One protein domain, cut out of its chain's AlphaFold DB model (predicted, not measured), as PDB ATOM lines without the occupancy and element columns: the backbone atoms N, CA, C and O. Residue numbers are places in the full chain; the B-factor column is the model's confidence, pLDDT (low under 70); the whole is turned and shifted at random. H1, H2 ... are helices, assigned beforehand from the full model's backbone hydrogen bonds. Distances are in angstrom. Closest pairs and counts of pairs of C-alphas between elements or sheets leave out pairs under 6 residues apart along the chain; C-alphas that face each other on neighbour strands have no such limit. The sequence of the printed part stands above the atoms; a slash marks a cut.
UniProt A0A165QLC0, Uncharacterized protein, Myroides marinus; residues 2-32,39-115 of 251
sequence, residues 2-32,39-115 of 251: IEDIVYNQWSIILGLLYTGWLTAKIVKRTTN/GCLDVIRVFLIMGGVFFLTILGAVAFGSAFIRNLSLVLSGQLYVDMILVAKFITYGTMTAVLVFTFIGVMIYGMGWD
ATOM      1  N   ILE A   2     -56.553  16.044 -16.368       56.62
ATOM      2  CA  ILE A   2     -57.447  15.699 -17.503       56.62
ATOM      3  C   ILE A   2     -56.949  16.329 -18.815       56.62
ATOM      4  O   ILE A   2     -56.910  15.659 -19.842       56.62
ATOM      5  N   GLU A   3     -56.487  17.581 -18.770       57.28
ATOM      6  CA  GLU A   3     -55.921  18.272 -19.937       57.28
ATOM      7  C   GLU A   3     -54.667  17.567 -20.480       57.28
ATOM      8  O   GLU A   3     -54.569  17.359 -21.685       57.28
ATOM      9  N   ASP A   4     -53.770  17.085 -19.613       57.19
ATOM     10  CA  ASP A   4     -52.561  16.350 -20.022       57.19
ATOM     11  C   ASP A   4     -52.891  15.029 -20.736       57.19
ATOM     12  O   ASP A   4     -52.228  14.647 -21.704       57.19
ATOM     13  N   ILE A   5     -53.946  14.336 -20.290       59.78
ATOM     14  CA  ILE A   5     -54.419  13.085 -20.900       59.78
ATOM     15  C   ILE A   5     -55.017  13.358 -22.283       59.78
ATOM     16  O   ILE A   5     -54.714  12.638 -23.236       59.78
ATOM     17  N   VAL A   6     -55.824  14.414 -22.411       60.06
ATOM     18  CA  VAL A   6     -56.451  14.799 -23.682       60.06
ATOM     19  C   VAL A   6     -55.393  15.258 -24.690       60.06
ATOM     20  O   VAL A   6     -55.389  14.779 -25.825       60.06
ATOM     21  N   TYR A   7     -54.433  16.096 -24.284       61.25
ATOM     22  CA  TYR A   7     -53.320  16.520 -25.146       61.25
ATOM     23  C   TYR A   7     -52.462  15.341 -25.619       61.25
ATOM     24  O   TYR A   7     -52.098  15.270 -26.797       61.25
ATOM     25  N   ASN A   8     -52.184  14.381 -24.734       67.69
ATOM     26  CA  ASN A   8     -51.431  13.183 -25.090       67.69
ATOM     27  C   ASN A   8     -52.184  12.333 -26.132       67.69
ATOM     28  O   ASN A   8     -51.602  11.935 -27.142       67.69
ATOM     29  N   GLN A   9     -53.495  12.133 -25.966       72.56
ATOM     30  CA  GLN A   9     -54.313  11.376 -26.922       72.56
ATOM     31  C   GLN A   9     -54.395  12.041 -28.304       72.56
ATOM     32  O   GLN A   9     -54.216  11.361 -29.318       72.56
ATOM     33  N   TRP A  10     -54.584  13.363 -28.370       74.19
ATOM     34  CA  TRP A  10     -54.578  14.090 -29.645       74.19
ATOM     35  C   TRP A  10     -53.228  13.996 -30.356       74.19
ATOM     36  O   TRP A  10     -53.200  13.810 -31.572       74.19
ATOM     37  N   SER A  11     -52.118  14.051 -29.615       70.44
ATOM     38  CA  SER A  11     -50.775  13.920 -30.196       70.44
ATOM     39  C   SER A  11     -50.550  12.552 -30.856       70.44
ATOM     40  O   SER A  11     -49.976  12.474 -31.944       70.44
ATOM     41  N   ILE A  12     -51.082  11.483 -30.255       73.69
ATOM     42  CA  ILE A  12     -51.002  10.118 -30.788       73.69
ATOM     43  C   ILE A  12     -51.849   9.992 -32.059       73.69
ATOM     44  O   ILE A  12     -51.384   9.445 -33.060       73.69
ATOM     45  N   ILE A  13     -53.067  10.542 -32.050       78.88
ATOM     46  CA  ILE A  13     -53.969  10.530 -33.211       78.88
ATOM     47  C   ILE A  13     -53.362  11.323 -34.375       78.88
ATOM     48  O   ILE A  13     -53.324  10.830 -35.501       78.88
ATOM     49  N   LEU A  14     -52.825  12.518 -34.110       80.06
ATOM     50  CA  LEU A  14     -52.096  13.322 -35.096       80.06
ATOM     51  C   LEU A  14     -50.867  12.582 -35.630       80.06
ATOM     52  O   LEU A  14     -50.622  12.605 -36.836       80.06
ATOM     53  N   GLY A  15     -50.132  11.879 -34.767       75.31
ATOM     54  CA  GLY A  15     -48.998  11.043 -35.155       75.31
ATOM     55  C   GLY A  15     -49.393   9.914 -36.110       75.31
ATOM     56  O   GLY A  15     -48.745   9.730 -37.139       75.31
ATOM     57  N   LEU A  16     -50.484   9.199 -35.821       77.88
ATOM     58  CA  LEU A  16     -51.018   8.140 -36.686       77.88
ATOM     59  C   LEU A  16     -51.568   8.681 -38.010       77.88
ATOM     60  O   LEU A  16     -51.353   8.091 -39.069       77.88
ATOM     61  N   LEU A  17     -52.250   9.828 -37.974       83.12
ATOM     62  CA  LEU A  17     -52.737  10.492 -39.179       83.12
ATOM     63  C   LEU A  17     -51.565  10.935 -40.067       83.12
ATOM     64  O   LEU A  17     -51.600  10.776 -41.287       83.12
ATOM     65  N   TYR A  18     -50.501  11.445 -39.444       80.25
ATOM     66  CA  TYR A  18     -49.293  11.886 -40.122       80.25
ATOM     67  C   TYR A  18     -48.536  10.724 -40.774       80.25
ATOM     68  O   TYR A  18     -48.193  10.797 -41.958       80.25
ATOM     69  N   THR A  19     -48.316   9.622 -40.049       79.31
ATOM     70  CA  THR A  19     -47.677   8.418 -40.607       79.31
ATOM     71  C   THR A  19     -48.527   7.798 -41.715       79.31
ATOM     72  O   THR A  19     -47.980   7.391 -42.744       79.31
ATOM     73  N   GLY A  20     -49.856   7.803 -41.570       78.19
ATOM     74  CA  GLY A  20     -50.798   7.373 -42.605       78.19
ATOM     75  C   GLY A  20     -50.701   8.219 -43.876       78.19
ATOM     76  O   GLY A  20     -50.539   7.681 -44.974       78.19
ATOM     77  N   TRP A  21     -50.708   9.548 -43.736       83.38
ATOM     78  CA  TRP A  21     -50.540  10.479 -44.856       83.38
ATOM     79  C   TRP A  21     -49.198  10.289 -45.572       83.38
ATOM     80  O   TRP A  21     -49.146  10.233 -46.806       83.38
ATOM     81  N   LEU A  22     -48.108  10.147 -44.813       77.81
ATOM     82  CA  LEU A  22     -46.770   9.985 -45.377       77.81
ATOM     83  C   LEU A  22     -46.635   8.656 -46.129       77.81
ATOM     84  O   LEU A  22     -46.115   8.626 -47.245       77.81
ATOM     85  N   THR A  23     -47.195   7.583 -45.568       80.12
ATOM     86  CA  THR A  23     -47.266   6.260 -46.203       80.12
ATOM     87  C   THR A  23     -48.035   6.320 -47.518       80.12
ATOM     88  O   THR A  23     -47.527   5.873 -48.547       80.12
ATOM     89  N   ALA A  24     -49.228   6.926 -47.530       76.38
ATOM     90  CA  ALA A  24     -50.035   7.060 -48.742       76.38
ATOM     91  C   ALA A  24     -49.283   7.825 -49.844       76.38
ATOM     92  O   ALA A  24     -49.323   7.454 -51.022       76.38
ATOM     93  N   LYS A  25     -48.544   8.873 -49.464       78.38
ATOM     94  CA  LYS A  25     -47.747   9.685 -50.388       78.38
ATOM     95  C   LYS A  25     -46.540   8.927 -50.946       78.38
ATOM     96  O   LYS A  25     -46.251   9.054 -52.137       78.38
ATOM     97  N   ILE A  26     -45.872   8.119 -50.121       76.50
ATOM     98  CA  ILE A  26     -44.777   7.237 -50.543       76.50
ATOM     99  C   ILE A  26     -45.294   6.184 -51.524       76.50
ATOM    100  O   ILE A  26     -44.765   6.068 -52.627       76.50
ATOM    101  N   VAL A  27     -46.367   5.472 -51.171       75.06
ATOM    102  CA  VAL A  27     -46.970   4.435 -52.020       75.06
ATOM    103  C   VAL A  27     -47.385   5.013 -53.370       75.06
ATOM    104  O   VAL A  27     -47.017   4.458 -54.402       75.06
ATOM    105  N   LYS A  28     -48.073   6.164 -53.380       74.25
ATOM    106  CA  LYS A  28     -48.509   6.839 -54.614       74.25
ATOM    107  C   LYS A  28     -47.344   7.199 -55.539       74.25
ATOM    108  O   LYS A  28     -47.507   7.184 -56.754       74.25
ATOM    109  N   ARG A  29     -46.170   7.539 -54.998       69.25
ATOM    110  CA  ARG A  29     -44.969   7.802 -55.810       69.25
ATOM    111  C   ARG A  29     -44.344   6.528 -56.343       69.25
ATOM    112  O   ARG A  29     -43.990   6.487 -57.516       69.25
ATOM    113  N   THR A  30     -44.219   5.511 -55.497       68.56
ATOM    114  CA  THR A  30     -43.623   4.225 -55.872       68.56
ATOM    115  C   THR A  30     -44.450   3.523 -56.955       68.56
ATOM    116  O   THR A  30     -43.892   2.849 -57.819       68.56
ATOM    117  N   THR A  31     -45.770   3.729 -56.970       68.62
ATOM    118  CA  THR A  31     -46.681   3.168 -57.981       68.62
ATOM    119  C   THR A  31     -46.782   3.995 -59.257       68.62
ATOM    120  O   THR A  31     -47.138   3.444 -60.292       68.62
ATOM    121  N   ASN A  32     -46.410   5.282 -59.244       63.62
ATOM    122  CA  ASN A  32     -46.579   6.190 -60.389       63.62
ATOM    123  C   ASN A  32     -45.716   5.838 -61.624       63.62
ATOM    124  O   ASN A  32     -45.837   6.482 -62.661       63.62
ATOM    125  N   GLY A  39     -50.233  -3.549 -54.121       68.19
ATOM    126  CA  GLY A  39     -50.967  -4.473 -53.269       68.19
ATOM    127  C   GLY A  39     -51.134  -3.902 -51.859       68.19
ATOM    128  O   GLY A  39     -50.246  -3.219 -51.350       68.19
ATOM    129  N   CYS A  40     -52.253  -4.225 -51.205       73.50
ATOM    130  CA  CYS A  40     -52.545  -3.837 -49.817       73.50
ATOM    131  C   CYS A  40     -51.390  -4.187 -48.852       73.50
ATOM    132  O   CYS A  40     -51.038  -3.411 -47.967       73.50
ATOM    133  N   LEU A  41     -50.723  -5.317 -49.096       73.25
ATOM    134  CA  LEU A  41     -49.593  -5.803 -48.303       73.25
ATOM    135  C   LEU A  41     -48.358  -4.885 -48.394       73.25
ATOM    136  O   LEU A  41     -47.646  -4.710 -47.407       73.25
ATOM    137  N   ASP A  42     -48.128  -4.248 -49.545       70.12
ATOM    138  CA  ASP A  42     -47.016  -3.310 -49.743       70.12
ATOM    139  C   ASP A  42     -47.276  -1.999 -48.979       70.12
ATOM    140  O   ASP A  42     -46.395  -1.456 -48.315       70.12
ATOM    141  N   VAL A  43     -48.535  -1.548 -48.962       75.25
ATOM    142  CA  VAL A  43     -48.968  -0.377 -48.181       75.25
ATOM    143  C   VAL A  43     -48.787  -0.609 -46.685       75.25
ATOM    144  O   VAL A  43     -48.234   0.250 -45.999       75.25
ATOM    145  N   ILE A  44     -49.202  -1.776 -46.182       76.81
ATOM    146  CA  ILE A  44     -49.058  -2.130 -44.764       76.81
ATOM    147  C   ILE A  44     -47.581  -2.216 -44.376       76.81
ATOM    148  O   ILE A  44     -47.202  -1.684 -43.338       76.81
ATOM    149  N   ARG A  45     -46.722  -2.824 -45.207       76.12
ATOM    150  CA  ARG A  45     -45.273  -2.881 -44.942       76.12
ATOM    151  C   ARG A  45     -44.659  -1.493 -44.831       76.12
ATOM    152  O   ARG A  45     -43.947  -1.226 -43.865       76.12
ATOM    153  N   VAL A  46     -44.950  -0.608 -45.787       78.75
ATOM    154  CA  VAL A  46     -44.459   0.774 -45.738       78.75
ATOM    155  C   VAL A  46     -44.993   1.467 -44.486       78.75
ATOM    156  O   VAL A  46     -44.205   2.069 -43.769       78.75
ATOM    157  N   PHE A  47     -46.277   1.312 -44.153       78.62
ATOM    158  CA  PHE A  47     -46.864   1.892 -42.941       78.62
ATOM    159  C   PHE A  47     -46.167   1.421 -41.658       78.62
ATOM    160  O   PHE A  47     -45.879   2.229 -40.780       78.62
ATOM    161  N   LEU A  48     -45.860   0.128 -41.556       81.25
ATOM    162  CA  LEU A  48     -45.239  -0.471 -40.374       81.25
ATOM    163  C   LEU A  48     -43.796   0.018 -40.195       81.25
ATOM    164  O   LEU A  48     -43.399   0.384 -39.092       81.25
ATOM    165  N   ILE A  49     -43.037   0.112 -41.291       81.88
ATOM    166  CA  ILE A  49     -41.680   0.679 -41.284       81.88
ATOM    167  C   ILE A  49     -41.734   2.163 -40.896       81.88
ATOM    168  O   ILE A  49     -40.987   2.611 -40.030       81.88
ATOM    169  N   MET A  50     -42.655   2.917 -41.497       80.19
ATOM    170  CA  MET A  50     -42.864   4.340 -41.231       80.19
ATOM    171  C   MET A  50     -43.228   4.615 -39.771       80.19
ATOM    172  O   MET A  50     -42.613   5.463 -39.122       80.19
ATOM    173  N   GLY A  51     -44.222   3.891 -39.260       80.38
ATOM    174  CA  GLY A  51     -44.681   3.987 -37.881       80.38
ATOM    175  C   GLY A  51     -43.595   3.569 -36.897       80.38
ATOM    176  O   GLY A  51     -43.366   4.275 -35.921       80.38
ATOM    177  N   GLY A  52     -42.868   2.485 -37.190       81.75
ATOM    178  CA  GLY A  52     -41.757   2.010 -36.368       81.75
ATOM    179  C   GLY A  52     -40.628   3.031 -36.255       81.75
ATOM    180  O   GLY A  52     -40.218   3.370 -35.146       81.75
ATOM    181  N   VAL A  53     -40.162   3.587 -37.378       84.38
ATOM    182  CA  VAL A  53     -39.109   4.618 -37.376       84.38
ATOM    183  C   VAL A  53     -39.572   5.871 -36.633       84.38
ATOM    184  O   VAL A  53     -38.818   6.409 -35.826       84.38
ATOM    185  N   PHE A  54     -40.808   6.324 -36.852       83.12
ATOM    186  CA  PHE A  54     -41.356   7.491 -36.156       83.12
ATOM    187  C   PHE A  54     -41.438   7.273 -34.641       83.12
ATOM    188  O   PHE A  54     -40.940   8.093 -33.870       83.12
ATOM    189  N   PHE A  55     -42.001   6.139 -34.221       82.44
ATOM    190  CA  PHE A  55     -42.155   5.782 -32.816       82.44
ATOM    191  C   PHE A  55     -40.800   5.657 -32.113       82.44
ATOM    192  O   PHE A  55     -40.598   6.261 -31.062       82.44
ATOM    193  N   LEU A  56     -39.841   4.958 -32.732       85.06
ATOM    194  CA  LEU A  56     -38.476   4.829 -32.215       85.06
ATOM    195  C   LEU A  56     -37.759   6.176 -32.126       85.06
ATOM    196  O   LEU A  56     -37.026   6.410 -31.170       85.06
ATOM    197  N   THR A  57     -37.982   7.077 -33.084       85.44
ATOM    198  CA  THR A  57     -37.363   8.410 -33.069       85.44
ATOM    199  C   THR A  57     -37.912   9.262 -31.925       85.44
ATOM    200  O   THR A  57     -37.130   9.889 -31.214       85.44
ATOM    201  N   ILE A  58     -39.232   9.255 -31.700       84.31
ATOM    202  CA  ILE A  58     -39.858   9.998 -30.594       84.31
ATOM    203  C   ILE A  58     -39.414   9.431 -29.247       84.31
ATOM    204  O   ILE A  58     -38.923  10.179 -28.403       84.31
ATOM    205  N   LEU A  59     -39.542   8.118 -29.048       83.50
ATOM    206  CA  LEU A  59     -39.127   7.467 -27.805       83.50
ATOM    207  C   LEU A  59     -37.642   7.664 -27.533       83.50
ATOM    208  O   LEU A  59     -37.275   8.008 -26.413       83.50
ATOM    209  N   GLY A  60     -36.800   7.491 -28.554       81.12
ATOM    210  CA  GLY A  60     -35.362   7.711 -28.457       81.12
ATOM    211  C   GLY A  60     -35.035   9.147 -28.052       81.12
ATOM    212  O   GLY A  60     -34.275   9.354 -27.109       81.12
ATOM    213  N   ALA A  61     -35.665  10.137 -28.689       84.81
ATOM    214  CA  ALA A  61     -35.453  11.547 -28.370       84.81
ATOM    215  C   ALA A  61     -35.927  11.914 -26.953       84.81
ATOM    216  O   ALA A  61     -35.221  12.626 -26.242       84.81
ATOM    217  N   VAL A  62     -37.082  11.406 -26.511       85.94
ATOM    218  CA  VAL A  62     -37.617  11.663 -25.161       85.94
ATOM    219  C   VAL A  62     -36.770  10.974 -24.087       85.94
ATOM    220  O   VAL A  62     -36.426  11.587 -23.071       85.94
ATOM    221  N   ALA A  63     -36.387   9.714 -24.306       81.88
ATOM    222  CA  ALA A  63     -35.527   8.968 -23.393       81.88
ATOM    223  C   ALA A  63     -34.145   9.625 -23.272       81.88
ATOM    224  O   ALA A  63     -33.658   9.847 -22.164       81.88
ATOM    225  N   PHE A  64     -33.541  10.010 -24.400       82.38
ATOM    226  CA  PHE A  64     -32.265  10.716 -24.401       82.38
ATOM    227  C   PHE A  64     -32.374  12.097 -23.751       82.38
ATOM    228  O   PHE A  64     -31.554  12.430 -22.903       82.38
ATOM    229  N   GLY A  65     -33.399  12.882 -24.092       83.00
ATOM    230  CA  GLY A  65     -33.606  14.223 -23.547       83.00
ATOM    231  C   GLY A  65     -33.820  14.217 -22.034       83.00
ATOM    232  O   GLY A  65     -33.187  14.989 -21.316       83.00
ATOM    233  N   SER A  66     -34.644  13.303 -21.520       83.94
ATOM    234  CA  SER A  66     -34.864  13.166 -20.074       83.94
ATOM    235  C   SER A  66     -33.607  12.706 -19.328       83.94
ATOM    236  O   SER A  66     -33.295  13.257 -18.269       83.94
ATOM    237  N   ALA A  67     -32.846  11.759 -19.883       81.44
ATOM    238  CA  ALA A  67     -31.558  11.348 -19.328       81.44
ATOM    239  C   ALA A  67     -30.528  12.490 -19.365       81.44
ATOM    240  O   ALA A  67     -29.805  12.702 -18.391       81.44
ATOM    241  N   PHE A  68     -30.496  13.260 -20.455       83.56
ATOM    242  CA  PHE A  68     -29.627  14.421 -20.613       83.56
ATOM    243  C   PHE A  68     -29.920  15.488 -19.562       83.56
ATOM    244  O   PHE A  68     -29.015  15.884 -18.838       83.56
ATOM    245  N   ILE A  69     -31.184  15.889 -19.415       84.69
ATOM    246  CA  ILE A  69     -31.596  16.921 -18.454       84.69
ATOM    247  C   ILE A  69     -31.288  16.490 -17.017       84.69
ATOM    248  O   ILE A  69     -30.756  17.284 -16.242       84.69
ATOM    249  N   ARG A  70     -31.581  15.234 -16.656       81.88
ATOM    250  CA  ARG A  70     -31.299  14.712 -15.309       81.88
ATOM    251  C   ARG A  70     -29.808  14.751 -14.993       81.88
ATOM    252  O   ARG A  70     -29.420  15.294 -13.966       81.88
ATOM    253  N   ASN A  71     -28.979  14.220 -15.884       79.69
ATOM    254  CA  ASN A  71     -27.534  14.197 -15.674       79.69
ATOM    255  C   ASN A  71     -26.928  15.607 -15.709       79.69
ATOM    256  O   ASN A  71     -26.040  15.894 -14.916       79.69
ATOM    257  N   LEU A  72     -27.428  16.502 -16.568       79.75
ATOM    258  CA  LEU A  72     -26.994  17.899 -16.617       79.75
ATOM    259  C   LEU A  72     -27.301  18.616 -15.293       79.75
ATOM    260  O   LEU A  72     -26.418  19.246 -14.723       79.75
ATOM    261  N   SER A  73     -28.517  18.458 -14.765       79.94
ATOM    262  CA  SER A  73     -28.921  19.022 -13.468       79.94
ATOM    263  C   SER A  73     -28.033  18.538 -12.313       79.94
ATOM    264  O   SER A  73     -27.613  19.330 -11.467       79.94
ATOM    265  N   LEU A  74     -27.673  17.252 -12.309       80.31
ATOM    266  CA  LEU A  74     -26.794  16.663 -11.296       80.31
ATOM    267  C   LEU A  74     -25.342  17.169 -11.400       80.31
ATOM    268  O   LEU A  74     -24.690  17.362 -10.374       80.31
ATOM    269  N   VAL A  75     -24.851  17.428 -12.619       80.69
ATOM    270  CA  VAL A  75     -23.539  18.060 -12.852       80.69
ATOM    271  C   VAL A  75     -23.543  19.512 -12.365       80.69
ATOM    272  O   VAL A  75     -22.643  19.909 -11.632       80.69
ATOM    273  N   LEU A  76     -24.574  20.294 -12.710       80.00
ATOM    274  CA  LEU A  76     -24.722  21.685 -12.256       80.00
ATOM    275  C   LEU A  76     -24.863  21.803 -10.732       80.00
ATOM    276  O   LEU A  76     -24.397  22.778 -10.152       80.00
ATOM    277  N   SER A  77     -25.462  20.804 -10.083       82.25
ATOM    278  CA  SER A  77     -25.611  20.747  -8.622       82.25
ATOM    279  C   SER A  77     -24.332  20.308  -7.891       82.25
ATOM    280  O   SER A  77     -24.350  20.154  -6.672       82.25
ATOM    281  N   GLY A  78     -23.228  20.055  -8.610       75.81
ATOM    282  CA  GLY A  78     -21.950  19.627  -8.028       75.81
ATOM    283  C   GLY A  78     -21.950  18.207  -7.446       75.81
ATOM    284  O   GLY A  78     -20.967  17.799  -6.835       75.81
ATOM    285  N   GLN A  79     -23.033  17.444  -7.628       69.62
ATOM    286  CA  GLN A  79     -23.195  16.090  -7.085       69.62
ATOM    287  C   GLN A  79     -22.657  14.990  -8.006       69.62
ATOM    288  O   GLN A  79     -22.533  13.845  -7.572       69.62
ATOM    289  N   LEU A  80     -22.358  15.305  -9.269       66.75
ATOM    290  CA  LEU A  80     -21.981  14.309 -10.266       66.75
ATOM    291  C   LEU A  80     -20.554  14.526 -10.765       66.75
ATOM    292  O   LEU A  80     -20.258  15.514 -11.435       66.75
ATOM    293  N   TYR A  81     -19.682  13.564 -10.476       67.06
ATOM    294  CA  TYR A  81     -18.374  13.479 -11.113       67.06
ATOM    295  C   TYR A  81     -18.548  13.020 -12.563       67.06
ATOM    296  O   TYR A  81     -19.266  12.056 -12.845       67.06
ATOM    297  N   VAL A  82     -17.896  13.721 -13.491       72.88
ATOM    298  CA  VAL A  82     -17.890  13.357 -14.911       72.88
ATOM    299  C   VAL A  82     -17.021  12.115 -15.079       72.88
ATOM    300  O   VAL A  82     -15.812  12.200 -15.267       72.88
ATOM    301  N   ASP A  83     -17.648  10.950 -14.963       76.88
ATOM    302  CA  ASP A  83     -16.996   9.664 -15.187       76.88
ATOM    303  C   ASP A  83     -16.916   9.351 -16.694       76.88
ATOM    304  O   ASP A  83     -17.830   9.664 -17.467       76.88
ATOM    305  N   MET A  84     -15.846   8.675 -17.116       75.06
ATOM    306  CA  MET A  84     -15.655   8.196 -18.490       75.06
ATOM    307  C   MET A  84     -16.833   7.328 -18.956       75.06
ATOM    308  O   MET A  84     -17.238   7.391 -20.119       75.06
ATOM    309  N   ILE A  85     -17.447   6.569 -18.042       80.25
ATOM    310  CA  ILE A  85     -18.633   5.747 -18.325       80.25
ATOM    311  C   ILE A  85     -19.847   6.620 -18.673       80.25
ATOM    312  O   ILE A  85     -20.620   6.282 -19.575       80.25
ATOM    313  N   LEU A  86     -20.029   7.750 -17.986       79.19
ATOM    314  CA  LEU A  86     -21.124   8.681 -18.261       79.19
ATOM    315  C   LEU A  86     -20.950   9.322 -19.641       79.19
ATOM    316  O   LEU A  86     -21.901   9.373 -20.425       79.19
ATOM    317  N   VAL A  87     -19.726   9.749 -19.960       79.75
ATOM    318  CA  VAL A  87     -19.382  10.317 -21.270       79.75
ATOM    319  C   VAL A  87     -19.629   9.294 -22.383       79.75
ATOM    320  O   VAL A  87     -20.287   9.610 -23.375       79.75
ATOM    321  N   ALA A  88     -19.200   8.043 -22.197       78.19
ATOM    322  CA  ALA A  88     -19.429   6.968 -23.160       78.19
ATOM    323  C   ALA A  88     -20.925   6.690 -23.389       78.19
ATOM    324  O   ALA A  88     -21.365   6.541 -24.534       78.19
ATOM    325  N   LYS A  89     -21.737   6.680 -22.320       79.75
ATOM    326  CA  LYS A  89     -23.201   6.554 -22.424       79.75
ATOM    327  C   LYS A  89     -23.800   7.702 -23.233       79.75
ATOM    328  O   LYS A  89     -24.620   7.453 -24.115       79.75
ATOM    329  N   PHE A  90     -23.363   8.936 -22.994       82.75
ATOM    330  CA  PHE A  90     -23.845  10.096 -23.745       82.75
ATOM    331  C   PHE A  90     -23.515  10.033 -25.227       82.75
ATOM    332  O   PHE A  90     -24.397  10.267 -26.052       82.75
ATOM    333  N   ILE A  91     -22.280   9.670 -25.572       82.25
ATOM    334  CA  ILE A  91     -21.873   9.506 -26.969       82.25
ATOM    335  C   ILE A  91     -22.710   8.404 -27.627       82.25
ATOM    336  O   ILE A  91     -23.227   8.593 -28.725       82.25
ATOM    337  N   THR A  92     -22.918   7.277 -26.947       81.31
ATOM    338  CA  THR A  92     -23.658   6.135 -27.503       81.31
ATOM    339  C   THR A  92     -25.143   6.455 -27.712       81.31
ATOM    340  O   THR A  92     -25.673   6.274 -28.808       81.31
ATOM    341  N   TYR A  93     -25.830   6.988 -26.700       82.12
ATOM    342  CA  TYR A  93     -27.245   7.350 -26.841       82.12
ATOM    343  C   TYR A  93     -27.455   8.555 -27.764       82.12
ATOM    344  O   TYR A  93     -28.432   8.592 -28.515       82.12
ATOM    345  N   GLY A  94     -26.530   9.518 -27.750       82.44
ATOM    346  CA  GLY A  94     -26.559  10.680 -28.631       82.44
ATOM    347  C   GLY A  94     -26.386  10.285 -30.095       82.44
ATOM    348  O   GLY A  94     -27.175  10.705 -30.939       82.44
ATOM    349  N   THR A  95     -25.416   9.417 -30.400       83.56
ATOM    350  CA  THR A  95     -25.202   8.904 -31.764       83.56
ATOM    351  C   THR A  95     -26.382   8.069 -32.252       83.56
ATOM    352  O   THR A  95     -26.846   8.292 -33.368       83.56
ATOM    353  N   MET A  96     -26.945   7.183 -31.423       82.44
ATOM    354  CA  MET A  96     -28.143   6.413 -31.790       82.44
ATOM    355  C   MET A  96     -29.356   7.307 -32.066       82.44
ATOM    356  O   MET A  96     -30.032   7.142 -33.083       82.44
ATOM    357  N   THR A  97     -29.602   8.300 -31.208       83.38
ATOM    358  CA  THR A  97     -30.678   9.280 -31.419       83.38
ATOM    359  C   THR A  97     -30.442  10.087 -32.696       83.38
ATOM    360  O   THR A  97     -31.363  10.264 -33.491       83.38
ATOM    361  N   ALA A  98     -29.204  10.522 -32.955       83.50
ATOM    362  CA  ALA A  98     -28.853  11.244 -34.175       83.50
ATOM    363  C   ALA A  98     -29.093  10.403 -35.438       83.50
ATOM    364  O   ALA A  98     -29.637  10.918 -36.414       83.50
ATOM    365  N   VAL A  99     -28.755   9.108 -35.419       85.56
ATOM    366  CA  VAL A  99     -29.015   8.184 -36.536       85.56
ATOM    367  C   VAL A  99     -30.516   7.991 -36.760       85.56
ATOM    368  O   VAL A  99     -30.968   8.031 -37.908       85.56
ATOM    369  N   LEU A 100     -31.306   7.830 -35.694       84.81
ATOM    370  CA  LEU A 100     -32.767   7.715 -35.787       84.81
ATOM    371  C   LEU A 100     -33.394   8.972 -36.398       84.81
ATOM    372  O   LEU A 100     -34.133   8.879 -37.378       84.81
ATOM    373  N   VAL A 101     -33.028  10.150 -35.890       86.38
ATOM    374  CA  VAL A 101     -33.511  11.437 -36.409       86.38
ATOM    375  C   VAL A 101     -33.073  11.641 -37.860       86.38
ATOM    376  O   VAL A 101     -33.884  12.026 -38.702       86.38
ATOM    377  N   PHE A 102     -31.817  11.333 -38.192       84.50
ATOM    378  CA  PHE A 102     -31.314  11.424 -39.561       84.50
ATOM    379  C   PHE A 102     -32.087  10.509 -40.516       84.50
ATOM    380  O   PHE A 102     -32.444  10.926 -41.622       84.50
ATOM    381  N   THR A 103     -32.391   9.284 -40.085       83.69
ATOM    382  CA  THR A 103     -33.197   8.323 -40.849       83.69
ATOM    383  C   THR A 103     -34.616   8.851 -41.041       83.69
ATOM    384  O   THR A 103     -35.130   8.856 -42.159       83.69
ATOM    385  N   PHE A 104     -35.225   9.382 -39.981       83.44
ATOM    386  CA  PHE A 104     -36.559   9.968 -40.035       83.44
ATOM    387  C   PHE A 104     -36.646  11.159 -41.005       83.44
ATOM    388  O   PHE A 104     -37.579  11.238 -41.807       83.44
ATOM    389  N   ILE A 105     -35.640  12.040 -41.014       85.06
ATOM    390  CA  ILE A 105     -35.541  13.154 -41.970       85.06
ATOM    391  C   ILE A 105     -35.451  12.635 -43.410       85.06
ATOM    392  O   ILE A 105     -36.136  13.150 -44.294       85.06
ATOM    393  N   GLY A 106     -34.652  11.596 -43.664       80.56
ATOM    394  CA  GLY A 106     -34.561  10.981 -44.991       80.56
ATOM    395  C   GLY A 106     -35.900  10.464 -45.480       80.56
ATOM    396  O   GLY A 106     -36.331  10.736 -46.600       80.56
ATOM    397  N   VAL A 107     -36.606   9.774 -44.600       81.38
ATOM    398  CA  VAL A 107     -37.932   9.243 -44.879       81.38
ATOM    399  C   VAL A 107     -38.949  10.366 -45.153       81.38
ATOM    400  O   VAL A 107     -39.728  10.284 -46.106       81.38
ATOM    401  N   MET A 108     -38.911  11.456 -44.384       80.81
ATOM    402  CA  MET A 108     -39.727  12.652 -44.625       80.81
ATOM    403  C   MET A 108     -39.464  13.279 -45.997       80.81
ATOM    404  O   MET A 108     -40.405  13.522 -46.758       80.81
ATOM    405  N   ILE A 109     -38.192  13.506 -46.341       82.69
ATOM    406  CA  ILE A 109     -37.771  14.056 -47.639       82.69
ATOM    407  C   ILE A 109     -38.270  13.148 -48.773       82.69
ATOM    408  O   ILE A 109     -38.724  13.644 -49.809       82.69
ATOM    409  N   TYR A 110     -38.262  11.828 -48.556       79.19
ATOM    410  CA  TYR A 110     -38.732  10.838 -49.528       79.19
ATOM    411  C   TYR A 110     -40.233  10.959 -49.765       79.19
ATOM    412  O   TYR A 110     -40.677  11.089 -50.909       79.19
ATOM    413  N   GLY A 111     -41.015  11.007 -48.685       74.00
ATOM    414  CA  GLY A 111     -42.460  11.206 -48.759       74.00
ATOM    415  C   GLY A 111     -42.829  12.555 -49.380       74.00
ATOM    416  O   GLY A 111     -43.703  12.635 -50.251       74.00
ATOM    417  N   MET A 112     -42.134  13.632 -49.006       78.12
ATOM    418  CA  MET A 112     -42.345  14.971 -49.568       78.12
ATOM    419  C   MET A 112     -41.938  15.072 -51.033       78.12
ATOM    420  O   MET A 112     -42.569  15.837 -51.768       78.12
ATOM    421  N   GLY A 113     -41.000  14.234 -51.478       71.25
ATOM    422  CA  GLY A 113     -40.570  14.153 -52.864       71.25
ATOM    423  C   GLY A 113     -39.524  15.122 -53.305       71.25
ATOM    424  O   GLY A 113     -39.509  15.490 -54.480       71.25
ATOM    425  N   TRP A 114     -38.755  15.610 -52.355       79.69
ATOM    426  CA  TRP A 114     -37.658  16.495 -52.652       79.69
ATOM    427  C   TRP A 114     -36.488  15.704 -53.231       79.69
ATOM    428  O   TRP A 114     -36.415  14.479 -53.101       79.69
ATOM    429  N   ASP A 115     -35.598  16.408 -53.931       78.75
ATOM    430  CA  ASP A 115     -34.453  15.783 -54.585       78.75
ATOM    431  C   ASP A 115     -33.549  15.105 -53.538       78.75
ATOM    432  O   ASP A 115     -32.958  15.754 -52.672       78.75
TER     433      ASP A 115
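AT A GLANCE: This is residues 2 to 32 and 39 to 115 of the 251 residues of an uncharacterized protein of Myroides marinus (UniProt A0A165QLC0). A long helical hairpin of H2 and H3 makes the length of the model, and H1 meets it near the end away from the H2 to H3 turn, slanting off so that residues 2 to 14 stick out as a free arm. The printed part has 108 residues with three named helices, H1, H2, H3 along the chain, and no named strand: all helix. It is loose, with a radius of gyration of the C-alphas of 18.3 A, and spans 59 by 38 by 24 A.

IN THESE COORDINATES: H2, residues 40 to 76, is 53.3 A long. H3, residues 84 to 112, is 41.5 A long and ends at C-alpha 112 (-42.345, 14.971, -49.568). H1, residues 2 to 31, is 43.7 A long and begins at C-alpha 2 (-57.447, 15.699, -17.503).

HOW THE PARTS SIT: H2 and H3 touch, closest at the C-alphas of Thr 57 and Leu 100, 5.4 A, running opposite ways at a shallow tilt of 34.5 degrees, only just short of steep. H1 touches H2 with residues 16 to 27 alone, closest at the C-alphas of Thr 23 and Phe 47, 5.5 A, at a steep tilt of 45 degrees. H1 touches H3 with residues 22 to 26 alone, closest at the C-alphas of Ile 26 and Gly 111, 4.9 A. In H1, H2 and H3 every O i to N i+4 pair is within hydrogen-bond range.

THE WHOLE: The C-alphas farthest apart, Asn 32 and Gly 78, are 59.4 A apart. Residues 33 to 38 are not printed; C-alphas 32 and 39 are 13.6 A apart across this cut. The H2 to H3 link is short. The pLDDT is under 70 at residues 2 to 8, 29 to 32, 39 and 79 to 81.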